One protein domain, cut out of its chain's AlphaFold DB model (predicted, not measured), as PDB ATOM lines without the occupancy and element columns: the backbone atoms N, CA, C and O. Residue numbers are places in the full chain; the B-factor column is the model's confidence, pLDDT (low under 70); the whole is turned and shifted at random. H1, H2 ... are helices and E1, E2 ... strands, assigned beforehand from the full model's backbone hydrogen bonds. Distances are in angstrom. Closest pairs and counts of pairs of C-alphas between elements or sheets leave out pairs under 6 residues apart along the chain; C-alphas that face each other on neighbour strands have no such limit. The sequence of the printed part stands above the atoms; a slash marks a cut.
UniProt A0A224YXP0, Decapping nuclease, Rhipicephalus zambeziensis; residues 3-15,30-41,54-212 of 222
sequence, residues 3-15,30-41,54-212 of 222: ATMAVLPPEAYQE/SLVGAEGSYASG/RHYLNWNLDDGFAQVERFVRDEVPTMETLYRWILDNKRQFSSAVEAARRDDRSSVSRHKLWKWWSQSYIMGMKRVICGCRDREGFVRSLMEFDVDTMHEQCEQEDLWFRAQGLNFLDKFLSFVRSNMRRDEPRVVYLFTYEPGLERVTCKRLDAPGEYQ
ATOM      1  N   ALA A   3     315.192 207.347 279.235       95.06
ATOM      2  CA  ALA A   3     315.184 206.005 278.652       95.06
ATOM      3  C   ALA A   3     314.213 205.955 277.465       95.06
ATOM      4  O   ALA A   3     313.319 206.794 277.364       95.06
ATOM      5  N   THR A   4     314.361 204.973 276.577       96.81
ATOM      6  CA  THR A   4     313.507 204.819 275.390       96.81
ATOM      7  C   THR A   4     313.074 203.371 275.185       96.81
ATOM      8  O   THR A   4     313.783 202.435 275.554       96.81
ATOM      9  N   MET A   5     311.906 203.191 274.572       97.06
ATOM     10  CA  MET A   5     311.385 201.912 274.095       97.06
ATOM     11  C   MET A   5     310.960 202.073 272.636       97.06
ATOM     12  O   MET A   5     310.149 202.946 272.332       97.06
ATOM     13  N   ALA A   6     311.468 201.224 271.743       96.44
ATOM     14  CA  ALA A   6     310.980 201.163 270.368       96.44
ATOM     15  C   ALA A   6     309.556 200.581 270.326       96.44
ATOM     16  O   ALA A   6     309.293 199.506 270.882       96.44
ATOM     17  N   VAL A   7     308.659 201.296 269.652       95.50
ATOM     18  CA  VAL A   7     307.335 200.824 269.248       95.50
ATOM     19  C   VAL A   7     307.531 200.169 267.889       95.50
ATOM     20  O   VAL A   7     307.800 200.848 266.910       95.50
ATOM     21  N   LEU A   8     307.498 198.841 267.855       93.81
ATOM     22  CA  LEU A   8     307.705 198.082 266.620       93.81
ATOM     23  C   LEU A   8     306.373 197.974 265.843       93.81
ATOM     24  O   LEU A   8     305.315 198.203 266.439       93.81
ATOM     25  N   PRO A   9     306.379 197.619 264.546       90.50
ATOM     26  CA  PRO A   9     305.138 197.339 263.830       90.50
ATOM     27  C   PRO A   9     304.492 196.024 264.340       90.50
ATOM     28  O   PRO A   9     305.160 195.241 265.029       90.50
ATOM     29  N   PRO A  10     303.191 195.778 264.082       88.00
ATOM     30  CA  PRO A  10     302.411 194.733 264.761       88.00
ATOM     31  C   PRO A  10     302.949 193.304 264.594       88.00
ATOM     32  O   PRO A  10     302.737 192.451 265.456       88.00
ATOM     33  N   GLU A  11     303.679 193.027 263.518       90.25
ATOM     34  CA  GLU A  11     304.268 191.721 263.209       90.25
ATOM     35  C   GLU A  11     305.328 191.325 264.248       90.25
ATOM     36  O   GLU A  11     305.470 190.152 264.584       90.25
ATOM     37  N   ALA A  12     306.001 192.309 264.853       92.88
ATOM     38  CA  ALA A  12     306.962 192.103 265.938       92.88
ATOM     39  C   ALA A  12     306.310 191.787 267.303       92.88
ATOM     40  O   ALA A  12     307.005 191.737 268.317       92.88
ATOM     41  N   TYR A  13     304.986 191.601 267.340       93.81
ATOM     42  CA  TYR A  13     304.195 191.282 268.532       93.81
ATOM     43  C   TYR A  13     303.314 190.030 268.335       93.81
ATOM     44  O   TYR A  13     302.306 189.864 269.020       93.81
ATOM     45  N   GLN A  14     303.680 189.136 267.409       89.62
ATOM     46  CA  GLN A  14     302.955 187.888 267.096       89.62
ATOM     47  C   GLN A  14     303.141 186.746 268.124       89.62
ATOM     48  O   GLN A  14     302.693 185.626 267.892       89.62
ATOM     49  N   GLU A  15     303.793 187.003 269.262       91.06
ATOM     50  CA  GLU A  15     303.950 186.035 270.357       91.06
ATOM     51  C   GLU A  15     302.592 185.603 270.953       91.06
ATOM     52  O   GLU A  15     301.576 186.286 270.798       91.06
ATOM     53  N   SER A  30     279.671 207.380 291.862       89.00
ATOM     54  CA  SER A  30     278.954 208.228 290.916       89.00
ATOM     55  C   SER A  30     279.506 209.651 290.951       89.00
ATOM     56  O   SER A  30     279.952 210.128 291.995       89.00
ATOM     57  N   LEU A  31     279.426 210.341 289.814       88.62
ATOM     58  CA  LEU A  31     279.497 211.799 289.763       88.62
ATOM     59  C   LEU A  31     278.063 212.334 289.696       88.62
ATOM     60  O   LEU A  31     277.251 211.804 288.931       88.62
ATOM     61  N   VAL A  32     277.748 213.337 290.510       85.69
ATOM     62  CA  VAL A  32     276.411 213.942 290.626       85.69
ATOM     63  C   VAL A  32     276.492 215.461 290.447       85.69
ATOM     64  O   VAL A  32     277.558 216.046 290.612       85.69
ATOM     65  N   GLY A  33     275.372 216.099 290.101       81.12
ATOM     66  CA  GLY A  33     275.345 217.537 289.803       81.12
ATOM     67  C   GLY A  33     275.991 217.900 288.458       81.12
ATOM     68  O   GLY A  33     276.458 217.033 287.716       81.12
ATOM     69  N   ALA A  34     275.993 219.191 288.129       75.69
ATOM     70  CA  ALA A  34     276.621 219.711 286.907       75.69
ATOM     71  C   ALA A  34     278.145 219.861 287.070       75.69
ATOM     72  O   ALA A  34     278.894 219.767 286.103       75.69
ATOM     73  N   GLU A  35     278.583 220.045 288.313       76.69
ATOM     74  CA  GLU A  35     279.962 220.175 288.777       76.69
ATOM     75  C   GLU A  35     280.682 218.828 288.977       76.69
ATOM     76  O   GLU A  35     281.889 218.794 289.201       76.69
ATOM     77  N   GLY A  36     279.959 217.703 288.899       80.12
ATOM     78  CA  GLY A  36     280.545 216.369 289.025       80.12
ATOM     79  C   GLY A  36     280.984 216.015 290.448       80.12
ATOM     80  O   GLY A  36     282.007 215.351 290.624       80.12
ATOM     81  N   SER A  37     280.223 216.435 291.462       85.19
ATOM     82  CA  SER A  37     280.447 216.077 292.864       85.19
ATOM     83  C   SER A  37     280.559 214.563 293.063       85.19
ATOM     84  O   SER A  37     279.787 213.782 292.505       85.19
ATOM     85  N   TYR A  38     281.497 214.140 293.910       88.88
ATOM     86  CA  TYR A  38     281.663 212.735 294.285       88.88
ATOM     87  C   TYR A  38     280.498 212.235 295.151       88.88
ATOM     88  O   TYR A  38     280.215 212.811 296.204       88.88
ATOM     89  N   ALA A  39     279.899 211.110 294.764       89.12
ATOM     90  CA  ALA A  39     278.997 210.335 295.608       89.12
ATOM     91  C   ALA A  39     279.401 208.853 295.600       89.12
ATOM     92  O   ALA A  39     279.538 208.241 294.541       89.12
ATOM     93  N   SER A  40     279.574 208.258 296.782       87.69
ATOM     94  CA  SER A  40     279.896 206.832 296.907       87.69
ATOM     95  C   SER A  40     278.713 205.951 296.477       87.69
ATOM     96  O   SER A  40     277.552 206.288 296.723       87.69
ATOM     97  N   GLY A  41     278.996 204.818 295.833       86.88
ATOM     98  CA  GLY A  41     277.980 203.898 295.327       86.88
ATOM     99  C   GLY A  41     277.338 204.305 293.992       86.88
ATOM    100  O   GLY A  41     277.820 205.164 293.251       86.88
ATOM    101  N   ARG A  54     264.819 194.626 267.363       90.94
ATOM    102  CA  ARG A  54     266.144 195.228 267.107       90.94
ATOM    103  C   ARG A  54     266.261 195.921 265.743       90.94
ATOM    104  O   ARG A  54     267.315 196.459 265.431       90.94
ATOM    105  N   HIS A  55     265.197 195.922 264.939       91.56
ATOM    106  CA  HIS A  55     265.144 196.504 263.593       91.56
ATOM    107  C   HIS A  55     263.845 197.296 263.413       91.56
ATOM    108  O   HIS A  55     262.889 197.085 264.162       91.56
ATOM    109  N   TYR A  56     263.805 198.164 262.396       91.19
ATOM    110  CA  TYR A  56     262.706 199.106 262.137       91.19
ATOM    111  C   TYR A  56     262.478 200.089 263.297       91.19
ATOM    112  O   TYR A  56     261.350 200.473 263.602       91.19
ATOM    113  N   LEU A  57     263.571 200.487 263.953       94.44
ATOM    114  CA  LEU A  57     263.565 201.550 264.951       94.44
ATOM    115  C   LEU A  57     263.434 202.931 264.281       94.44
ATOM    116  O   LEU A  57     263.684 203.105 263.084       94.44
ATOM    117  N   ASN A  58     263.009 203.911 265.076       95.69
ATOM    118  CA  ASN A  58     262.807 205.297 264.659       95.69
ATOM    119  C   ASN A  58     263.199 206.258 265.795       95.69
ATOM    120  O   ASN A  58     262.445 207.166 266.139       95.69
ATOM    121  N   TRP A  59     264.339 206.010 266.445       95.62
ATOM    122  CA  TRP A  59     264.834 206.891 267.508       95.62
ATOM    123  C   TRP A  59     265.625 208.037 266.878       95.62
ATOM    124  O   TRP A  59     266.694 207.798 266.316       95.62
ATOM    125  N   ASN A  60     265.093 209.256 266.947       95.12
ATOM    126  CA  ASN A  60     265.802 210.456 266.515       95.12
ATOM    127  C   ASN A  60     266.938 210.770 267.505       95.12
ATOM    128  O   ASN A  60     266.685 210.842 268.705       95.12
ATOM    129  N   LEU A  61     268.170 210.943 267.020       93.19
ATOM    130  CA  LEU A  61     269.317 211.326 267.856       93.19
ATOM    131  C   LEU A  61     269.522 212.844 267.957       93.19
ATOM    132  O   LEU A  61     270.271 213.286 268.824       93.19
ATOM    133  N   ASP A  62     268.864 213.622 267.096       91.81
ATOM    134  CA  ASP A  62     268.932 215.088 267.098       91.81
ATOM    135  C   ASP A  62     267.812 215.719 267.956       91.81
ATOM    136  O   ASP A  62     267.810 216.928 268.203       91.81
ATOM    137  N   ASP A  63     266.866 214.908 268.449       93.06
ATOM    138  CA  ASP A  63     265.830 215.351 269.387       93.06
ATOM    139  C   ASP A  63     266.449 215.765 270.733       93.06
ATOM    140  O   ASP A  63     267.393 215.150 271.227       93.06
ATOM    141  N   GLY A  64     265.960 216.864 271.305       88.69
ATOM    142  CA  GLY A  64     266.534 217.483 272.503       88.69
ATOM    143  C   GLY A  64     267.960 218.051 272.361       88.69
ATOM    144  O   GLY A  64     268.438 218.671 273.308       88.69
ATOM    145  N   PHE A  65     268.649 217.929 271.214       88.56
ATOM    146  CA  PHE A  65     270.070 218.316 271.075       88.56
ATOM    147  C   PHE A  65     270.361 219.787 271.429       88.56
ATOM    148  O   PHE A  65     271.408 220.096 271.998       88.56
ATOM    149  N   ALA A  66     269.426 220.694 271.130       88.00
ATOM    150  CA  ALA A  66     269.524 222.118 271.466       88.00
ATOM    151  C   ALA A  66     269.281 222.434 272.958       88.00
ATOM    152  O   ALA A  66     269.558 223.546 273.395       88.00
ATOM    153  N   GLN A  67     268.764 221.471 273.726       88.88
ATOM    154  CA  GLN A  67     268.477 221.569 275.163       88.88
ATOM    155  C   GLN A  67     269.492 220.776 276.005       88.88
ATOM    156  O   GLN A  67     269.328 220.660 277.217       88.88
ATOM    157  N   VAL A  68     270.519 220.182 275.380       84.06
ATOM    158  CA  VAL A  68     271.439 219.282 276.078       84.06
ATOM    159  C   VAL A  68     272.415 220.073 276.954       84.06
ATOM    160  O   VAL A  68     273.287 220.790 276.457       84.06
ATOM    161  N   GLU A  69     272.281 219.928 278.270       80.06
ATOM    162  CA  GLU A  69     273.289 220.394 279.223       80.06
ATOM    163  C   GLU A  69     274.592 219.618 278.985       80.06
ATOM    164  O   GLU A  69     274.599 218.387 278.875       80.06
ATOM    165  N   ARG A  70     275.709 220.340 278.839       75.31
ATOM    166  CA  ARG A  70     277.014 219.752 278.517       75.31
ATOM    167  C   ARG A  70     277.967 219.903 279.687       75.31
ATOM    168  O   ARG A  70     278.322 221.011 280.067       75.31
ATOM    169  N   PHE A  71     278.419 218.761 280.184       68.94
ATOM    170  CA  PHE A  71     279.458 218.645 281.195       68.94
ATOM    171  C   PHE A  71     280.778 219.235 280.668       68.94
ATOM    172  O   PHE A  71     281.281 218.795 279.627       68.94
ATOM    173  N   VAL A  72     281.329 220.242 281.353       69.19
ATOM    174  CA  VAL A  72     282.582 220.902 280.957       69.19
ATOM    175  C   VAL A  72     283.749 220.019 281.386       69.19
ATOM    176  O   VAL A  72     284.214 220.070 282.517       69.19
ATOM    177  N   ARG A  73     284.193 219.151 280.473       59.94
ATOM    178  CA  ARG A  73     285.112 218.036 280.764       59.94
ATOM    179  C   ARG A  73     286.390 218.428 281.515       59.94
ATOM    180  O   ARG A  73     286.891 217.619 282.290       59.94
ATOM    181  N   ASP A  74     286.901 219.628 281.269       62.84
ATOM    182  CA  ASP A  74     288.189 220.093 281.791       62.84
ATOM    183  C   ASP A  74     288.089 220.641 283.232       62.84
ATOM    184  O   ASP A  74     289.107 220.815 283.894       62.84
ATOM    185  N   GLU A  75     286.872 220.851 283.749       61.06
ATOM    186  CA  GLU A  75     286.599 221.285 285.131       61.06
ATOM    187  C   GLU A  75     286.462 220.101 286.113       61.06
ATOM    188  O   GLU A  75     286.288 220.298 287.314       61.06
ATOM    189  N   VAL A  76     286.529 218.858 285.618       60.25
ATOM    190  CA  VAL A  76     286.099 217.659 286.352       60.25
ATOM    191  C   VAL A  76     287.305 216.900 286.919       60.25
ATOM    192  O   VAL A  76     288.062 216.289 286.152       60.25
ATOM    193  N   PRO A  77     287.485 216.840 288.254       66.38
ATOM    194  CA  PRO A  77     288.685 216.288 288.879       66.38
ATOM    195  C   PRO A  77     288.628 214.751 288.964       66.38
ATOM    196  O   PRO A  77     288.654 214.157 290.038       66.38
ATOM    197  N   THR A  78     288.562 214.087 287.806       70.94
ATOM    198  CA  THR A  78     288.383 212.625 287.662       70.94
ATOM    199  C   THR A  78     289.420 211.783 288.416       70.94
ATOM    200  O   THR A  78     289.097 210.700 288.907       70.94
ATOM    201  N   MET A  79     290.651 212.286 288.559       83.56
ATOM    202  CA  MET A  79     291.675 211.650 289.390       83.56
ATOM    203  C   MET A  79     291.397 211.836 290.887       83.56
ATOM    204  O   MET A  79     291.507 210.870 291.633       83.56
ATOM    205  N   GLU A  80     290.953 213.015 291.341       84.88
ATOM    206  CA  GLU A  80     290.585 213.225 292.749       84.88
ATOM    207  C   GLU A  80     289.367 212.403 293.168       84.88
ATOM    208  O   GLU A  80     289.342 211.870 294.275       84.88
ATOM    209  N   THR A  81     288.359 212.267 292.303       85.88
ATOM    210  CA  THR A  81     287.179 211.442 292.600       85.88
ATOM    211  C   THR A  81     287.547 209.961 292.692       85.88
ATOM    212  O   THR A  81     287.034 209.256 293.560       85.88
ATOM    213  N   LEU A  82     288.508 209.506 291.879       87.62
ATOM    214  CA  LEU A  82     289.108 208.178 292.010       87.62
ATOM    215  C   LEU A  82     289.934 208.042 293.302       87.62
ATOM    216  O   LEU A  82     289.797 207.039 293.995       87.62
ATOM    217  N   TYR A  83     290.747 209.036 293.669       89.50
ATOM    218  CA  TYR A  83     291.519 209.028 294.919       89.50
ATOM    219  C   TYR A  83     290.614 208.995 296.160       89.50
ATOM    220  O   TYR A  83     290.873 208.206 297.067       89.50
ATOM    221  N   ARG A  84     289.516 209.765 296.181       88.62
ATOM    222  CA  ARG A  84     288.481 209.698 297.233       88.62
ATOM    223  C   ARG A  84     287.890 208.295 297.335       88.62
ATOM    224  O   ARG A  84     287.879 207.725 298.422       88.62
ATOM    225  N   TRP A  85     287.494 207.704 296.206       89.62
ATOM    226  CA  TRP A  85     286.992 206.330 296.184       89.62
ATOM    227  C   TRP A  85     288.026 205.317 296.704       89.62
ATOM    228  O   TRP A  85     287.675 204.434 297.486       89.62
ATOM    229  N   ILE A  86     289.305 205.458 296.337       86.94
ATOM    230  CA  ILE A  86     290.383 204.597 296.848       86.94
ATOM    231  C   ILE A  86     290.511 204.732 298.371       86.94
ATOM    232  O   ILE A  86     290.622 203.709 299.043       86.94
ATOM    233  N   LEU A  87     290.455 205.945 298.936       87.31
ATOM    234  CA  LEU A  87     290.505 206.149 300.390       87.31
ATOM    235  C   LEU A  87     289.306 205.520 301.109       87.31
ATOM    236  O   LEU A  87     289.507 204.776 302.071       87.31
ATOM    237  N   ASP A  88     288.088 205.753 300.613       87.00
ATOM    238  CA  ASP A  88     286.850 205.181 301.161       87.00
ATOM    239  C   ASP A  88     286.879 203.639 301.168       87.00
ATOM    240  O   ASP A  88     286.338 202.994 302.069       87.00
ATOM    241  N   ASN A  89     287.535 203.030 300.173       84.81
ATOM    242  CA  ASN A  89     287.508 201.586 299.938       84.81
ATOM    243  C   ASN A  89     288.838 200.871 300.257       84.81
ATOM    244  O   ASN A  89     288.923 199.657 300.071       84.81
ATOM    245  N   LYS A  90     289.853 201.549 300.830       79.06
ATOM    246  CA  LYS A  90     291.220 200.994 301.024       79.06
ATOM    247  C   LYS A  90     291.334 199.726 301.879       79.06
ATOM    248  O   LYS A  90     292.390 199.102 301.916       79.06
ATOM    249  N   ARG A  91     290.252 199.314 302.548       75.12
ATOM    250  CA  ARG A  91     290.152 198.070 303.337       75.12
ATOM    251  C   ARG A  91     289.544 196.878 302.576       75.12
ATOM    252  O   ARG A  91     289.474 195.799 303.148       75.12
ATOM    253  N   GLN A  92     289.083 197.058 301.334       66.75
ATOM    254  CA  GLN A  92     288.275 196.064 300.602       66.75
ATOM    255  C   GLN A  92     289.047 195.272 299.531       66.75
ATOM    256  O   GLN A  92     288.488 194.378 298.900       66.75
ATOM    257  N   PHE A  93     290.333 195.561 299.315       59.09
ATOM    258  CA  PHE A  93     291.137 194.931 298.263       59.09
ATOM    259  C   PHE A  93     291.515 193.470 298.590       59.09
ATOM    260  O   PHE A  93     292.640 193.189 299.006       59.09
ATOM    261  N   SER A  94     290.588 192.515 298.419       44.91
ATOM    262  CA  SER A  94     290.856 191.073 298.584       44.91
ATOM    263  C   SER A  94     289.904 190.128 297.816       44.91
ATOM    264  O   SER A  94     288.802 189.840 298.272       44.91
ATOM    265  N   SER A  95     290.438 189.497 296.758       39.53
ATOM    266  CA  SER A  95     290.020 188.215 296.125       39.53
ATOM    267  C   SER A  95     288.837 188.155 295.118       39.53
ATOM    268  O   SER A  95     287.908 188.952 295.161       39.53
ATOM    269  N   ALA A  96     288.959 187.177 294.201       43.66
ATOM    270  CA  ALA A  96     288.409 186.982 292.832       43.66
ATOM    271  C   ALA A  96     287.073 186.159 292.778       43.66
ATOM    272  O   ALA A  96     286.635 185.740 293.844       43.66
ATOM    273  N   VAL A  97     286.383 185.757 291.677       38.62
ATOM    274  CA  VAL A  97     286.220 186.062 290.210       38.62
ATOM    275  C   VAL A  97     285.077 185.148 289.657       38.62
ATOM    276  O   VAL A  97     284.870 184.101 290.256       38.62
ATOM    277  N   GLU A  98     284.376 185.476 288.543       30.94
ATOM    278  CA  GLU A  98     283.973 184.556 287.418       30.94
ATOM    279  C   GLU A  98     283.108 185.246 286.312       30.94
ATOM    280  O   GLU A  98     282.772 186.421 286.455       30.94
ATOM    281  N   ALA A  99     282.838 184.601 285.148       34.44
ATOM    282  CA  ALA A  99     282.429 185.290 283.891       34.44
ATOM    283  C   ALA A  99     281.559 184.498 282.855       34.44
ATOM    284  O   ALA A  99     281.427 183.281 282.943       34.44
ATOM    285  N   ALA A 100     281.012 185.191 281.824       30.89
ATOM    286  CA  ALA A 100     280.105 184.655 280.769       30.89
ATOM    287  C   ALA A 100     280.270 185.285 279.339       30.89
ATOM    288  O   ALA A 100     281.083 186.195 279.173       30.89
ATOM    289  N   ARG A 101     279.506 184.787 278.330       40.09
ATOM    290  CA  ARG A 101     279.451 185.099 276.852       40.09
ATOM    291  C   ARG A 101     278.031 184.801 276.281       40.09
ATOM    292  O   ARG A 101     277.193 184.443 277.104       40.09
ATOM    293  N   ARG A 102     277.600 184.842 274.994       39.50
ATOM    294  CA  ARG A 102     278.012 185.172 273.576       39.50
ATOM    295  C   ARG A 102     276.651 185.489 272.840       39.50
ATOM    296  O   ARG A 102     275.630 185.084 273.390       39.50
ATOM    297  N   ASP A 103     276.429 186.067 271.646       39.81
ATOM    298  CA  ASP A 103     277.123 186.903 270.632       39.81
ATOM    299  C   ASP A 103     276.060 187.388 269.579       39.81
ATOM    300  O   ASP A 103     274.863 187.224 269.812       39.81
ATOM    301  N   ASP A 104     276.514 187.863 268.406       35.03
ATOM    302  CA  ASP A 104     275.920 187.811 267.040       35.03
ATOM    303  C   ASP A 104     275.614 189.163 266.342       35.03
ATOM    304  O   ASP A 104     275.116 190.122 266.932       35.03
ATOM    305  N   ARG A 105     275.995 189.244 265.056       45.16
ATOM    306  CA  ARG A 105     276.626 190.423 264.427       45.16
ATOM    307  C   ARG A 105     275.841 191.048 263.263       45.16
ATOM    308  O   ARG A 105     274.997 190.440 262.614       45.16
ATOM    309  N   SER A 106     276.237 192.266 262.889       43.03
ATOM    310  CA  SER A 106     276.226 192.735 261.487       43.03
ATOM    311  C   SER A 106     277.285 193.838 261.280       43.03
ATOM    312  O   SER A 106     278.074 194.121 262.183       43.03
ATOM    313  N   SER A 107     277.421 194.380 260.063       59.00
ATOM    314  CA  SER A 107     278.642 195.081 259.638       59.00
ATOM    315  C   SER A 107     278.839 196.484 260.238       59.00
ATOM    316  O   SER A 107     278.116 197.438 259.954       59.00
ATOM    317  N   VAL A 108     279.930 196.631 260.995       59.56
ATOM    318  CA  VAL A 108     280.467 197.905 261.502       59.56
ATOM    319  C   VAL A 108     281.864 198.149 260.923       59.56
ATOM    320  O   VAL A 108     282.604 197.218 260.616       59.56
ATOM    321  N   SER A 109     282.253 199.421 260.782       64.12
ATOM    322  CA  SER A 109     283.613 199.799 260.373       64.12
ATOM    323  C   SER A 109     284.672 199.219 261.323       64.12
ATOM    324  O   SER A 109     284.721 199.586 262.497       64.12
ATOM    325  N   ARG A 110     285.549 198.357 260.791       67.25
ATOM    326  CA  ARG A 110     286.608 197.615 261.510       67.25
ATOM    327  C   ARG A 110     287.478 198.494 262.426       67.25
ATOM    328  O   ARG A 110     287.762 198.114 263.557       67.25
ATOM    329  N   HIS A 111     287.786 199.723 262.000       65.88
ATOM    330  CA  HIS A 111     288.521 200.727 262.789       65.88
ATOM    331  C   HIS A 111     287.822 201.157 264.097       65.88
ATOM    332  O   HIS A 111     288.470 201.696 264.995       65.88
ATOM    333  N   LYS A 112     286.501 200.960 264.212       77.12
ATOM    334  CA  LYS A 112     285.742 201.176 265.454       77.12
ATOM    335  C   LYS A 112     285.814 199.957 266.373       77.12
ATOM    336  O   LYS A 112     285.929 200.144 267.580       77.12
ATOM    337  N   LEU A 113     285.811 198.743 265.810       83.56
ATOM    338  CA  LEU A 113     285.844 197.491 266.574       83.56
ATOM    339  C   LEU A 113     287.094 197.399 267.453       83.56
ATOM    340  O   LEU A 113     286.952 197.123 268.634       83.56
ATOM    341  N   TRP A 114     288.284 197.749 266.949       84.38
ATOM    342  CA  TRP A 114     289.500 197.814 267.783       84.38
ATOM    343  C   TRP A 114     289.323 198.705 269.026       84.38
ATOM    344  O   TRP A 114     289.709 198.327 270.132       84.38
ATOM    345  N   LYS A 115     288.708 199.885 268.866       85.00
ATOM    346  CA  LYS A 115     288.509 200.851 269.960       85.00
ATOM    347  C   LYS A 115     287.461 200.369 270.965       85.00
ATOM    348  O   LYS A 115     287.661 200.516 272.165       85.00
ATOM    349  N   TRP A 116     286.370 199.779 270.481       89.00
ATOM    350  CA  TRP A 116     285.327 199.203 271.333       89.00
ATOM    351  C   TRP A 116     285.829 197.973 272.085       89.00
ATOM    352  O   TRP A 116     285.590 197.864 273.284       89.00
ATOM    353  N   TRP A 117     286.556 197.088 271.399       91.12
ATOM    354  CA  TRP A 117     287.186 195.911 271.982       91.12
ATOM    355  C   TRP A 117     288.181 196.306 273.071       91.12
ATOM    356  O   TRP A 117     287.983 195.925 274.216       91.12
ATOM    357  N   SER A 118     289.193 197.120 272.755       90.06
ATOM    358  CA  SER A 118     290.248 197.483 273.717       90.06
ATOM    359  C   SER A 118     289.704 198.206 274.956       90.06
ATOM    360  O   SER A 118     290.088 197.856 276.070       90.06
ATOM    361  N   GLN A 119     288.754 199.136 274.795       89.12
ATOM    362  CA  GLN A 119     288.066 199.775 275.923       89.12
ATOM    363  C   GLN A 119     287.301 198.754 276.781       89.12
ATOM    364  O   GLN A 119     287.417 198.755 278.005       89.12
ATOM    365  N   SER A 120     286.507 197.891 276.144       90.56
ATOM    366  CA  SER A 120     285.568 197.006 276.843       90.56
ATOM    367  C   SER A 120     286.269 195.811 277.493       90.56
ATOM    368  O   SER A 120     285.948 195.450 278.620       90.56
ATOM    369  N   TYR A 121     287.256 195.234 276.805       90.12
ATOM    370  CA  TYR A 121     288.007 194.052 277.224       90.12
ATOM    371  C   TYR A 121     288.837 194.323 278.484       90.12
ATOM    372  O   TYR A 121     288.774 193.546 279.433       90.12
ATOM    373  N   ILE A 122     289.527 195.470 278.543       87.44
ATOM    374  CA  ILE A 122     290.268 195.917 279.738       87.44
ATOM    375  C   ILE A 122     289.317 196.098 280.936       87.44
ATOM    376  O   ILE A 122     289.625 195.706 282.061       87.44
ATOM    377  N   MET A 123     288.116 196.628 280.692       85.06
ATOM    378  CA  MET A 123     287.074 196.798 281.713       85.06
ATOM    379  C   MET A 123     286.305 195.502 282.049       85.06
ATOM    380  O   MET A 123     285.366 195.552 282.837       85.06
ATOM    381  N   GLY A 124     286.647 194.350 281.452       86.31
ATOM    382  CA  GLY A 124     285.931 193.077 281.640       86.31
ATOM    383  C   GLY A 124     284.500 193.045 281.075       86.31
ATOM    384  O   GLY A 124     283.783 192.057 281.257       86.31
ATOM    385  N   MET A 125     284.078 194.104 280.380       87.88
ATOM    386  CA  MET A 125     282.730 194.270 279.839       87.88
ATOM    387  C   MET A 125     282.467 193.219 278.766       87.88
ATOM    388  O   MET A 125     283.265 193.056 277.851       87.88
ATOM    389  N   LYS A 126     281.328 192.524 278.846       88.56
ATOM    390  CA  LYS A 126     281.029 191.392 277.948       88.56
ATOM    391  C   LYS A 126     280.299 191.743 276.662       88.56
ATOM    392  O   LYS A 126     280.330 190.951 275.729       88.56
ATOM    393  N   ARG A 127     279.620 192.889 276.590       90.38
ATOM    394  CA  ARG A 127     278.746 193.219 275.453       90.38
ATOM    395  C   ARG A 127     278.846 194.687 275.073       90.38
ATOM    396  O   ARG A 127     278.751 195.553 275.937       90.38
ATOM    397  N   VAL A 128     278.967 194.954 273.774       90.81
ATOM    398  CA  VAL A 128     278.825 196.293 273.182       90.81
ATOM    399  C   VAL A 128     277.567 196.309 272.321       90.81
ATOM    400  O   VAL A 128     277.359 195.414 271.505       90.81
ATOM    401  N   ILE A 129     276.731 197.334 272.490       91.25
ATOM    402  CA  ILE A 129     275.498 197.523 271.719       91.25
ATOM    403  C   ILE A 129     275.654 198.785 270.870       91.25
ATOM    404  O   ILE A 129     275.921 199.866 271.392       91.25
ATOM    405  N   CYS A 130     275.495 198.652 269.554       90.25
ATOM    406  CA  CYS A 130     275.611 199.753 268.606       90.25
ATOM    407  C   CYS A 130     274.240 200.142 268.046       90.25
ATOM    408  O   CYS A 130     273.568 199.325 267.416       90.25
ATOM    409  N   GLY A 131     273.854 201.409 268.223       91.44
ATOM    410  CA  GLY A 131     272.744 202.019 267.493       91.44
ATOM    411  C   GLY A 131     273.161 202.401 266.073       91.44
ATOM    412  O   GLY A 131     273.941 203.333 265.871       91.44
ATOM    413  N   CYS A 132     272.632 201.697 265.078       88.81
ATOM    414  CA  CYS A 132     272.899 201.963 263.671       88.81
ATOM    415  C   CYS A 132     271.975 203.075 263.174       88.81
ATOM    416  O   CYS A 132     270.806 202.831 262.858       88.81
ATOM    417  N   ARG A 133     272.502 204.304 263.128       91.06
ATOM    418  CA  ARG A 133     271.798 205.449 262.545       91.06
ATOM    419  C   ARG A 133     271.948 205.531 261.031       91.06
ATOM    420  O   ARG A 133     272.988 205.162 260.483       91.06
ATOM    421  N   ASP A 134     270.927 206.069 260.381       90.06
ATOM    422  CA  ASP A 134     270.971 206.464 258.976       90.06
ATOM    423  C   ASP A 134     271.626 207.852 258.781       90.06
ATOM    424  O   ASP A 134     272.315 208.381 259.663       90.06
ATOM    425  N   ARG A 135     271.450 208.431 257.585       90.56
ATOM    426  CA  ARG A 135     271.945 209.772 257.232       90.56
ATOM    427  C   ARG A 135     271.085 210.912 257.790       90.56
ATOM    428  O   ARG A 135     271.590 212.025 257.862       90.56
ATOM    429  N   GLU A 136     269.847 210.629 258.185       92.75
ATOM    430  CA  GLU A 136     268.842 211.586 258.673       92.75
ATOM    431  C   GLU A 136     268.868 211.736 260.205       92.75
ATOM    432  O   GLU A 136     268.104 212.520 260.750       92.75
ATOM    433  N   GLY A 137     269.735 210.982 260.896       91.19
ATOM    434  CA  GLY A 137     269.914 211.043 262.352       91.19
ATOM    435  C   GLY A 137     269.192 209.930 263.120       91.19
ATOM    436  O   GLY A 137     269.424 209.763 264.317       91.19
ATOM    437  N   PHE A 138     268.383 209.104 262.452       94.88
ATOM    438  CA  PHE A 138     267.522 208.121 263.108       94.88
ATOM    439  C   PHE A 138     268.207 206.762 263.269       94.88
ATOM    440  O   PHE A 138     268.677 206.174 262.293       94.88
ATOM    441  N   VAL A 139     268.203 206.202 264.484       95.12
ATOM    442  CA  VAL A 139     268.578 204.797 264.720       95.12
ATOM    443  C   VAL A 139     267.509 203.887 264.122       95.12
ATOM    444  O   VAL A 139     266.353 203.931 264.544       95.12
ATOM    445  N   ARG A 140     267.911 203.041 263.164       93.25
ATOM    446  CA  ARG A 140     267.039 202.083 262.457       93.25
ATOM    447  C   ARG A 140     267.183 200.647 262.954       93.25
ATOM    448  O   ARG A 140     266.238 199.864 262.842       93.25
ATOM    449  N   SER A 141     268.334 200.299 263.526       92.88
ATOM    450  CA  SER A 141     268.574 198.985 264.127       92.88
ATOM    451  C   SER A 141     269.604 199.025 265.254       92.88
ATOM    452  O   SER A 141     270.392 199.966 265.352       92.88
ATOM    453  N   LEU A 142     269.616 197.974 266.073       91.75
ATOM    454  CA  LEU A 142     270.669 197.680 267.040       91.75
ATOM    455  C   LEU A 142     271.494 196.484 266.561       91.75
ATOM    456  O   LEU A 142     270.930 195.476 266.140       91.75
ATOM    457  N   MET A 143     272.813 196.587 266.689       87.12
ATOM    458  CA  MET A 143     273.743 195.456 266.619       87.12
ATOM    459  C   MET A 143     274.290 195.177 268.020       87.12
ATOM    460  O   MET A 143     274.466 196.107 268.809       87.12
ATOM    461  N   GLU A 144     274.571 193.917 268.326       88.62
ATOM    462  CA  GLU A 144     275.213 193.486 269.568       88.62
ATOM    463  C   GLU A 144     276.539 192.794 269.217       88.62
ATOM    464  O   GLU A 144     276.710 192.289 268.111       88.62
ATOM    465  N   PHE A 145     277.512 192.847 270.120       85.44
ATOM    466  CA  PHE A 145     278.828 192.245 269.929       85.44
ATOM    467  C   PHE A 145     279.304 191.678 271.265       85.44
ATOM    468  O   PHE A 145     279.385 192.436 272.238       85.44
ATOM    469  N   ASP A 146     279.651 190.388 271.321       89.19
ATOM    470  CA  ASP A 146     280.425 189.865 272.450       89.19
ATOM    471  C   ASP A 146     281.869 190.384 272.358       89.19
ATOM    472  O   ASP A 146     282.542 190.301 271.331       89.19
ATOM    473  N   VAL A 147     282.340 190.980 273.448       89.75
ATOM    474  CA  VAL A 147     283.673 191.580 273.558       89.75
ATOM    475  C   VAL A 147     284.761 190.512 273.605       89.75
ATOM    476  O   VAL A 147     285.850 190.726 273.068       89.75
ATOM    477  N   ASP A 148     284.474 189.337 274.167       87.94
ATOM    478  CA  ASP A 148     285.433 188.236 274.203       87.94
ATOM    479  C   ASP A 148     285.729 187.696 272.792       87.94
ATOM    480  O   ASP A 148     286.776 187.087 272.596       87.94
ATOM    481  N   THR A 149     284.859 187.948 271.804       88.62
ATOM    482  CA  THR A 149     284.881 187.330 270.461       88.62
ATOM    483  C   THR A 149     284.915 188.351 269.315       88.62
ATOM    484  O   THR A 149     285.100 187.983 268.154       88.62
ATOM    485  N   MET A 150     284.788 189.651 269.616       87.19
ATOM    486  CA  MET A 150     284.827 190.751 268.637       87.19
ATOM    487  C   MET A 150     286.102 190.739 267.776       87.19
ATOM    488  O   MET A 150     286.062 191.123 266.609       87.19
ATOM    489  N   HIS A 151     287.217 190.274 268.347       87.31
ATOM    490  CA  HIS A 151     288.515 190.170 267.682       87.31
ATOM    491  C   HIS A 151     288.554 189.106 266.568       87.31
ATOM    492  O   HIS A 151     289.236 189.310 265.569       87.31
ATOM    493  N   GLU A 152     287.781 188.017 266.680       89.00
ATOM    494  CA  GLU A 152     287.884 186.837 265.802       89.00
ATOM    495  C   GLU A 152     287.733 187.174 264.308       89.00
ATOM    496  O   GLU A 152     288.442 186.615 263.478       89.00
ATOM    497  N   GLN A 153     286.842 188.108 263.947       80.88
ATOM    498  CA  GLN A 153     286.680 188.523 262.547       80.88
ATOM    499  C   GLN A 153     287.858 189.365 262.050       80.88
ATOM    500  O   GLN A 153     288.240 189.259 260.892       80.88
ATOM    501  N   CYS A 154     288.432 190.215 262.902       84.69
ATOM    502  CA  CYS A 154     289.559 191.057 262.511       84.69
ATOM    503  C   CYS A 154     290.870 190.266 262.412       84.69
ATOM    504  O   CYS A 154     291.731 190.653 261.630       84.69
ATOM    505  N   GLU A 155     290.975 189.132 263.110       88.19
ATOM    506  CA  GLU A 155     292.050 188.150 262.928       88.19
ATOM    507  C   GLU A 155     291.828 187.294 261.665       88.19
ATOM    508  O   GLU A 155     292.762 187.080 260.899       88.19
ATOM    509  N   GLN A 156     290.588 186.871 261.377       84.75
ATOM    510  CA  GLN A 156     290.237 186.161 260.129       84.75
ATOM    511  C   GLN A 156     290.419 187.008 258.856       84.75
ATOM    512  O   GLN A 156     290.624 186.456 257.777       84.75
ATOM    513  N   GLU A 157     290.310 188.332 258.970       82.12
ATOM    514  CA  GLU A 157     290.474 189.292 257.870       82.12
ATOM    515  C   GLU A 157     291.889 189.918 257.810       82.12
ATOM    516  O   GLU A 157     292.102 190.812 256.994       82.12
ATOM    517  N   ASP A 158     292.831 189.465 258.654       83.12
ATOM    518  CA  ASP A 158     294.226 189.948 258.751       83.12
ATOM    519  C   ASP A 158     294.351 191.476 258.979       83.12
ATOM    520  O   ASP A 158     295.113 192.185 258.323       83.12
ATOM    521  N   LEU A 159     293.530 192.018 259.892       82.06
ATOM    522  CA  LEU A 159     293.396 193.463 260.138       82.06
ATOM    523  C   LEU A 159     294.026 193.941 261.448       82.06
ATOM    524  O   LEU A 159     294.599 195.029 261.495       82.06
ATOM    525  N   TRP A 160     293.827 193.191 262.533       87.00
ATOM    526  CA  TRP A 160     294.463 193.409 263.834       87.00
ATOM    527  C   TRP A 160     294.255 192.186 264.719       87.00
ATOM    528  O   TRP A 160     293.182 191.580 264.698       87.00
ATOM    529  N   PHE A 161     295.255 191.869 265.543       88.44
ATOM    530  CA  PHE A 161     295.216 190.717 266.436       88.44
ATOM    531  C   PHE A 161     295.230 191.144 267.904       88.44
ATOM    532  O   PHE A 161     296.005 192.007 268.327       88.44
ATOM    533  N   ARG A 162     294.397 190.487 268.717       90.50
ATOM    534  CA  ARG A 162     294.341 190.657 270.177       90.50
ATOM    535  C   ARG A 162     295.710 190.411 270.810       90.50
ATOM    536  O   ARG A 162     296.102 191.147 271.714       90.50
ATOM    537  N   ALA A 163     296.433 189.399 270.325       92.31
ATOM    538  CA  ALA A 163     297.766 189.055 270.814       92.31
ATOM    539  C   ALA A 163     298.745 190.228 270.668       92.31
ATOM    540  O   ALA A 163     299.347 190.638 271.657       92.31
ATOM    541  N   GLN A 164     298.814 190.842 269.483       93.00
ATOM    542  CA  GLN A 164     299.699 191.980 269.200       93.00
ATOM    543  C   GLN A 164     299.457 193.149 270.161       93.00
ATOM    544  O   GLN A 164     300.398 193.692 270.741       93.00
ATOM    545  N   GLY A 165     298.186 193.496 270.379       92.00
ATOM    546  CA  GLY A 165     297.793 194.563 271.298       92.00
ATOM    547  C   GLY A 165     298.175 194.295 272.756       92.00
ATOM    548  O   GLY A 165     298.662 195.194 273.441       92.00
ATOM    549  N   LEU A 166     297.985 193.060 273.228       93.88
ATOM    550  CA  LEU A 166     298.311 192.672 274.603       93.88
ATOM    551  C   LEU A 166     299.827 192.507 274.821       93.88
ATOM    552  O   LEU A 166     300.332 192.948 275.850       93.88
ATOM    553  N   ASN A 167     300.565 191.971 273.843       95.75
ATOM    554  CA  ASN A 167     302.032 191.906 273.857       95.75
ATOM    555  C   ASN A 167     302.662 193.311 273.855       95.75
ATOM    556  O   ASN A 167     303.624 193.570 274.579       95.75
ATOM    557  N   PHE A 168     302.105 194.254 273.083       95.19
ATOM    558  CA  PHE A 168     302.517 195.658 273.143       95.19
ATOM    559  C   PHE A 168     302.271 196.263 274.531       95.19
ATOM    560  O   PHE A 168     303.160 196.920 275.079       95.19
ATOM    561  N   LEU A 169     301.086 196.026 275.106       95.12
ATOM    562  CA  LEU A 169     300.715 196.535 276.426       95.12
ATOM    563  C   LEU A 169     301.635 195.988 277.528       95.12
ATOM    564  O   LEU A 169     302.129 196.776 278.333       95.12
ATOM    565  N   ASP A 170     301.919 194.683 277.544       95.44
ATOM    566  CA  ASP A 170     302.826 194.083 278.529       95.44
ATOM    567  C   ASP A 170     304.260 194.620 278.397       95.44
ATOM    568  O   ASP A 170     304.852 195.058 279.384       95.44
ATOM    569  N   LYS A 171     304.791 194.716 277.168       96.06
ATOM    570  CA  LYS A 171     306.110 195.317 276.905       96.06
ATOM    571  C   LYS A 171     306.179 196.774 277.380       96.06
ATOM    572  O   LYS A 171     307.178 197.177 277.978       96.06
ATOM    573  N   PHE A 172     305.120 197.557 277.160       96.81
ATOM    574  CA  PHE A 172     305.024 198.940 277.630       96.81
ATOM    575  C   PHE A 172     304.955 199.030 279.163       96.81
ATOM    576  O   PHE A 172     305.717 199.792 279.760       96.81
ATOM    577  N   LEU A 173     304.113 198.231 279.824       95.81
ATOM    578  CA  LEU A 173     304.010 198.209 281.288       95.81
ATOM    579  C   LEU A 173     305.306 197.704 281.945       95.81
ATOM    580  O   LEU A 173     305.752 198.261 282.951       95.81
ATOM    581  N   SER A 174     305.974 196.727 281.332       95.25
ATOM    582  CA  SER A 174     307.313 196.271 281.714       95.25
ATOM    583  C   SER A 174     308.361 197.378 281.556       95.25
ATOM    584  O   SER A 174     309.186 197.570 282.453       95.25
ATOM    585  N   PHE A 175     308.305 198.178 280.485       96.50
ATOM    586  CA  PHE A 175     309.158 199.360 280.329       96.50
ATOM    587  C   PHE A 175     308.892 200.411 281.419       96.50
ATOM    588  O   PHE A 175     309.852 200.872 282.044       96.50
ATOM    589  N   VAL A 176     307.628 200.733 281.723       95.50
ATOM    590  CA  VAL A 176     307.248 201.643 282.826       95.50
ATOM    591  C   VAL A 176     307.835 201.148 284.155       95.50
ATOM    592  O   VAL A 176     308.620 201.860 284.793       95.50
ATOM    593  N   ARG A 177     307.564 199.888 284.518       93.75
ATOM    594  CA  ARG A 177     308.075 199.231 285.734       93.75
ATOM    595  C   ARG A 177     309.606 199.219 285.805       93.75
ATOM    596  O   ARG A 177     310.174 199.399 286.877       93.75
ATOM    597  N   SER A 178     310.292 199.039 284.674       94.19
ATOM    598  CA  SER A 178     311.762 199.016 284.626       94.19
ATOM    599  C   SER A 178     312.422 200.370 284.932       94.19
ATOM    600  O   SER A 178     313.589 200.394 285.338       94.19
ATOM    601  N   ASN A 179     311.686 201.477 284.763       92.38
ATOM    602  CA  ASN A 179     312.137 202.846 285.029       92.38
ATOM    603  C   ASN A 179     311.729 203.334 286.430       92.38
ATOM    604  O   ASN A 179     312.531 203.967 287.123       92.38
ATOM    605  N   MET A 180     310.513 203.003 286.871       88.69
ATOM    606  CA  MET A 180     309.944 203.405 288.164       88.69
ATOM    607  C   MET A 180     310.360 202.431 289.283       88.69
ATOM    608  O   MET A 180     309.547 201.717 289.858       88.69
ATOM    609  N   ARG A 181     311.670 202.366 289.565       79.69
ATOM    610  CA  ARG A 181     312.280 201.370 290.479       79.69
ATOM    611  C   ARG A 181     312.208 201.700 291.974       79.69
ATOM    612  O   ARG A 181     312.773 200.960 292.777       79.69
ATOM    613  N   ARG A 182     311.619 202.832 292.350       81.69
ATOM    614  CA  ARG A 182     311.576 203.329 293.728       81.69
ATOM    615  C   ARG A 182     310.222 203.947 294.016       81.69
ATOM    616  O   ARG A 182     309.641 204.579 293.136       81.69
ATOM    617  N   ASP A 183     309.792 203.800 295.259       86.31
ATOM    618  CA  ASP A 183     308.634 204.498 295.793       86.31
ATOM    619  C   ASP A 183     309.046 205.932 296.174       86.31
ATOM    620  O   ASP A 183     309.628 206.187 297.227       86.31
ATOM    621  N   GLU A 184     308.870 206.857 295.230       88.38
ATOM    622  CA  GLU A 184     309.138 208.291 295.383       88.38
ATOM    623  C   GLU A 184     307.874 209.052 294.901       88.38
ATOM    624  O   GLU A 184     307.874 209.564 293.783       88.38
ATOM    625  N   PRO A 185     306.769 209.138 295.678       88.44
ATOM    626  CA  PRO A 185     305.433 209.517 295.171       88.44
ATOM    627  C   PRO A 185     305.288 210.955 294.634       88.44
ATOM    628  O   PRO A 185     304.280 211.286 294.014       88.44
ATOM    629  N   ARG A 186     306.287 211.824 294.833       88.88
ATOM    630  CA  ARG A 186     306.353 213.169 294.222       88.88
ATOM    631  C   ARG A 186     307.170 213.216 292.924       88.88
ATOM    632  O   ARG A 186     307.262 214.271 292.299       88.88
ATOM    633  N   VAL A 187     307.788 212.106 292.522       90.75
ATOM    634  CA  VAL A 187     308.649 212.019 291.340       90.75
ATOM    635  C   VAL A 187     307.847 211.529 290.149       90.75
ATOM    636  O   VAL A 187     307.441 210.372 290.070       90.75
ATOM    637  N   VAL A 188     307.675 212.419 289.181       92.38
ATOM    638  CA  VAL A 188     306.932 212.122 287.960       92.38
ATOM    639  C   VAL A 188     307.876 211.600 286.883       92.38
ATOM    640  O   VAL A 188     308.920 212.193 286.597       92.38
ATOM    641  N   TYR A 189     307.481 210.494 286.260       93.50
ATOM    642  CA  TYR A 189     308.100 209.950 285.058       93.50
ATOM    643  C   TYR A 189     307.150 210.198 283.885       93.50
ATOM    644  O   TYR A 189     306.101 209.566 283.785       93.50
ATOM    645  N   LEU A 190     307.500 211.141 283.012       94.31
ATOM    646  CA  LEU A 190     306.713 211.470 281.829       94.31
ATOM    647  C   LEU A 190     307.063 210.503 280.691       94.31
ATOM    648  O   LEU A 190     308.220 210.429 280.269       94.31
ATOM    649  N   PHE A 191     306.054 209.787 280.194       95.94
ATOM    650  CA  PHE A 191     306.150 208.901 279.037       95.94
ATOM    651  C   PHE A 191     305.524 209.590 277.821       95.94
ATOM    652  O   PHE A 191     304.326 209.861 277.799       95.94
ATOM    653  N   THR A 192     306.331 209.877 276.802       96.19
ATOM    654  CA  THR A 192     305.903 210.543 275.565       96.19
ATOM    655  C   THR A 192     306.026 209.573 274.398       96.19
ATOM    656  O   THR A 192     307.117 209.070 274.142       96.19
ATOM    657  N   TYR A 193     304.930 209.311 273.681       96.50
ATOM    658  CA  TYR A 193     304.983 208.623 272.388       96.50
ATOM    659  C   TYR A 193     305.347 209.626 271.286       96.50
ATOM    660  O   TYR A 193     304.750 210.696 271.199       96.50
ATOM    661  N   GLU A 194     306.324 209.277 270.453       93.25
ATOM    662  CA  GLU A 194     306.859 210.104 269.370       93.25
ATOM    663  C   GLU A 194     306.603 209.382 268.032       93.25
ATOM    664  O   GLU A 194     307.448 208.591 267.604       93.25
ATOM    665  N   PRO A 195     305.451 209.604 267.358       88.69
ATOM    666  CA  PRO A 195     305.026 208.769 266.230       88.69
ATOM    667  C   PRO A 195     306.027 208.744 265.071       88.69
ATOM    668  O   PRO A 195     306.350 207.680 264.562       88.69
ATOM    669  N   GLY A 196     306.585 209.903 264.701       89.00
ATOM    670  CA  GLY A 196     307.587 210.017 263.632       89.00
ATOM    671  C   GLY A 196     308.974 209.457 263.975       89.00
ATOM    672  O   GLY A 196     309.880 209.554 263.153       89.00
ATOM    673  N   LEU A 197     309.161 208.910 265.182       92.12
ATOM    674  CA  LEU A 197     310.391 208.255 265.640       92.12
ATOM    675  C   LEU A 197     310.137 206.838 266.196       92.12
ATOM    676  O   LEU A 197     311.054 206.265 266.798       92.12
ATOM    677  N   GLU A 198     308.906 206.330 266.039       94.62
ATOM    678  CA  GLU A 198     308.419 204.999 266.437       94.62
ATOM    679  C   GLU A 198     308.910 204.561 267.830       94.62
ATOM    680  O   GLU A 198     309.466 203.481 268.039       94.62
ATOM    681  N   ARG A 199     308.752 205.447 268.824       96.19
ATOM    682  CA  ARG A 199     309.241 205.208 270.191       96.19
ATOM    683  C   ARG A 199     308.382 205.837 271.271       96.19
ATOM    684  O   ARG A 199     307.739 206.861 271.059       96.19
ATOM    685  N   VAL A 200     308.472 205.258 272.462       97.50
ATOM    686  CA  VAL A 200     308.160 205.943 273.716       97.50
ATOM    687  C   VAL A 200     309.466 206.407 274.353       97.50
ATOM    688  O   VAL A 200     310.378 205.604 274.558       97.50
ATOM    689  N   THR A 201     309.535 207.679 274.726       97.25
ATOM    690  CA  THR A 201     310.607 208.245 275.552       97.25
ATOM    691  C   THR A 201     310.101 208.469 276.977       97.25
ATOM    692  O   THR A 201     309.051 209.069 277.184       97.25
ATOM    693  N   CYS A 202     310.858 207.994 277.966       96.25
ATOM    694  CA  CYS A 202     310.610 208.158 279.398       96.25
ATOM    695  C   CYS A 202     311.600 209.172 279.987       96.25
ATOM    696  O   CYS A 202     312.815 208.982 279.875       96.25
ATOM    697  N   LYS A 203     311.100 210.222 280.652       94.75
ATOM    698  CA  LYS A 203     311.903 211.247 281.343       94.75
ATOM    699  C   LYS A 203     311.441 211.398 282.794       94.75
ATOM    700  O   LYS A 203     310.276 211.702 283.029       94.75
ATOM    701  N   ARG A 204     312.354 211.259 283.764       93.44
ATOM    702  CA  ARG A 204     312.123 211.768 285.134       93.44
ATOM    703  C   ARG A 204     312.074 213.297 285.068       93.44
ATOM    704  O   ARG A 204     312.981 213.884 284.480       93.44
ATOM    705  N   LEU A 205     311.041 213.909 285.641       92.38
ATOM    706  CA  LEU A 205     310.912 215.362 285.754       92.38
ATOM    707  C   LEU A 205     311.529 215.836 287.075       92.38
ATOM    708  O   LEU A 205     311.166 215.336 288.138       92.38
ATOM    709  N   ASP A 206     312.435 216.811 287.007       85.94
ATOM    710  CA  ASP A 206     313.073 217.394 288.198       85.94
ATOM    711  C   ASP A 206     312.182 218.464 288.863       85.94
ATOM    712  O   ASP A 206     312.189 218.615 290.082       85.94
ATOM    713  N   ALA A 207     311.355 219.154 288.067       88.31
ATOM    714  CA  ALA A 207     310.310 220.075 288.513       88.31
ATOM    715  C   ALA A 207     308.981 219.709 287.814       88.31
ATOM    716  O   ALA A 207     308.738 220.165 286.697       88.31
ATOM    717  N   PRO A 208     308.142 218.838 288.408       87.50
ATOM    718  CA  PRO A 208     306.992 218.256 287.710       87.50
ATOM    719  C   PRO A 208     305.789 219.189 287.504       87.50
ATOM    720  O   PRO A 208     305.011 218.924 286.599       87.50
ATOM    721  N   GLY A 209     305.615 220.258 288.292       88.25
ATOM    722  CA  GLY A 209     304.542 221.247 288.083       88.25
ATOM    723  C   GLY A 209     303.145 220.629 287.909       88.25
ATOM    724  O   GLY A 209     302.724 219.813 288.724       88.25
ATOM    725  N   GLU A 210     302.462 220.988 286.817       86.00
ATOM    726  CA  GLU A 210     301.136 220.476 286.415       86.00
ATOM    727  C   GLU A 210     301.060 218.945 286.248       86.00
ATOM    728  O   GLU A 210     299.977 218.372 286.323       86.00
ATOM    729  N   TYR A 211     302.195 218.259 286.068       88.12
ATOM    730  CA  TYR A 211     302.251 216.799 285.947       88.12
ATOM    731  C   TYR A 211     302.235 216.081 287.314       88.12
ATOM    732  O   TYR A 211     302.287 214.849 287.353       88.12
ATOM    733  N   GLN A 212     302.177 216.804 288.445       89.06
ATOM    734  CA  GLN A 212     301.931 216.197 289.760       89.06
ATOM    735  C   GLN A 212     300.482 215.708 289.869       89.06
ATOM    736  O   GLN A 212     299.566 216.495 290.080       89.06
TER     737      GLN A 212
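AT A GLANCE: This is residues 3 to 15, 30 to 41 and 54 to 212 of the 222 residues of the protein "Decapping nuclease" of Rhipicephalus zambeziensis (UniProt A0A224YXP0). Three small parts stand in a loose, open frame: the sheet E4 E6 E5 with H3 and H4 near one end of it, the sheet E1 E8 E7 with H5 over one face, and the small hairpin E2 E3 with H2 beside it. H5 runs from the side of H4 to the sheet E1 E8 E7, while H2 is joined to the rest by two long links, of which residues 90 to 98 stick out free. The printed part has 184 residues with five named helices and eight named strands, in the order E1 H1 E2 E3 E4 H2 H3 E5 E6 H4 H5 E7 E8. The three sheets, E1 - E8 - E7, E4 - E6 - E5 and E2 - E3, are antiparallel, and the class is mixed, helices and strands. The whole is loose, with a radius of gyration of the C-alphas of 21.1 A and spans of 59, 46 and 40 A.

HOW THE PARTS SIT: In one sheet E6, residues 138 to 146, is the inner strand between E4, residues 55 to 60, and E5, residues 127 to 133. E5 and E6 form a hairpin, with N 130 and O 143 within hydrogen-bond range at 2.8 A; E6 and E4 are antiparallel too, with N 139 and O 59 at 2.9 A. E6 bends by 53 degrees at residue 141, and the sheet is only just strongly twisted, its C-alphas lying up to 4.3 A off the best plane. H3, residues 110 to 122, only grazes this sheet with its residues 113 to 121; the closest C-alphas of H3 and E5 are those of Trp 116 and Val 128, 7.4 A apart. H2, residues 78 to 89, and H3 follow E4 and come before E5 along the chain, and E4, H2, H3 and E5 form a split strand-helix-strand unit, two strands of one sheet that are not neighbours, joined through helices, here with E6 between them in the sheet; its crossover is right-handed. H3 touches H4, residues 151 to 156, opposite ways at a steep tilt of 41 degrees, the closest C-alphas being those of Arg 110 and Cys 154, 7.3 A apart. H4 and H5, residues 162 to 179, are close but not clearly touching, with C-alphas 151 and 162 at 6.4 A. H5 is on the sheet of E1, residues 3 to 6, E8, residues 199 to 204, and E7, residues 189 to 194, which makes two layers, a helix on one face of a sheet. Its height over the sheet is 9.8 A; it lies over E8 and only just over E1, where 3 of its C-alphas fall, and runs along the strands at 22 degrees to E8 on the local plane. N 5 and O 200 are 2.9 A apart between E1 and E8, and N 190 and O 203 are 2.8 A apart in the hairpin E7 and E8. H1, residues 10 to 13, touches residues 163 to 168 of H5, with C-alphas 13 and 164 closest at 4.6 A. E2, residues 30 to 32, and E3, residues 37 to 40, form a hairpin, with N 30 and O 39 at 2.8 A; the closest C-alphas of E3 and H2 are those of Tyr 38 and Thr 81, 5.9 A apart. Every O i to N i+4 pair is within hydrogen-bond range in H2, H4 and H5; in H3 it is 8 of 9, and H1 is too short for such a pair.

IN THESE COORDINATES: E1 begins at C-alpha 3, (315.184, 206.005, 278.652). H5 is 26.2 A long, E6 24.2 A, E5 19.1 A and H3 18.7 A. E6 begins at C-alpha 138, (267.522, 208.121, 263.108), and E8 ends at C-alpha 204, (312.123, 211.768, 285.134).

THE WHOLE: The C-alphas farthest apart are those of Tyr 56 and Asp 206, 59.6 A. Residues 16 to 29 and 42 to 53 are not printed, with 39.2 A from C-alpha 15 to 30 and 31.8 A from C-alpha 41 to 54. The links E4 to H2 and H2 to H3 are long. The mean pLDDT of the printed part is 83.9, and residues 71 to 77 and 92 to 111 are under 70.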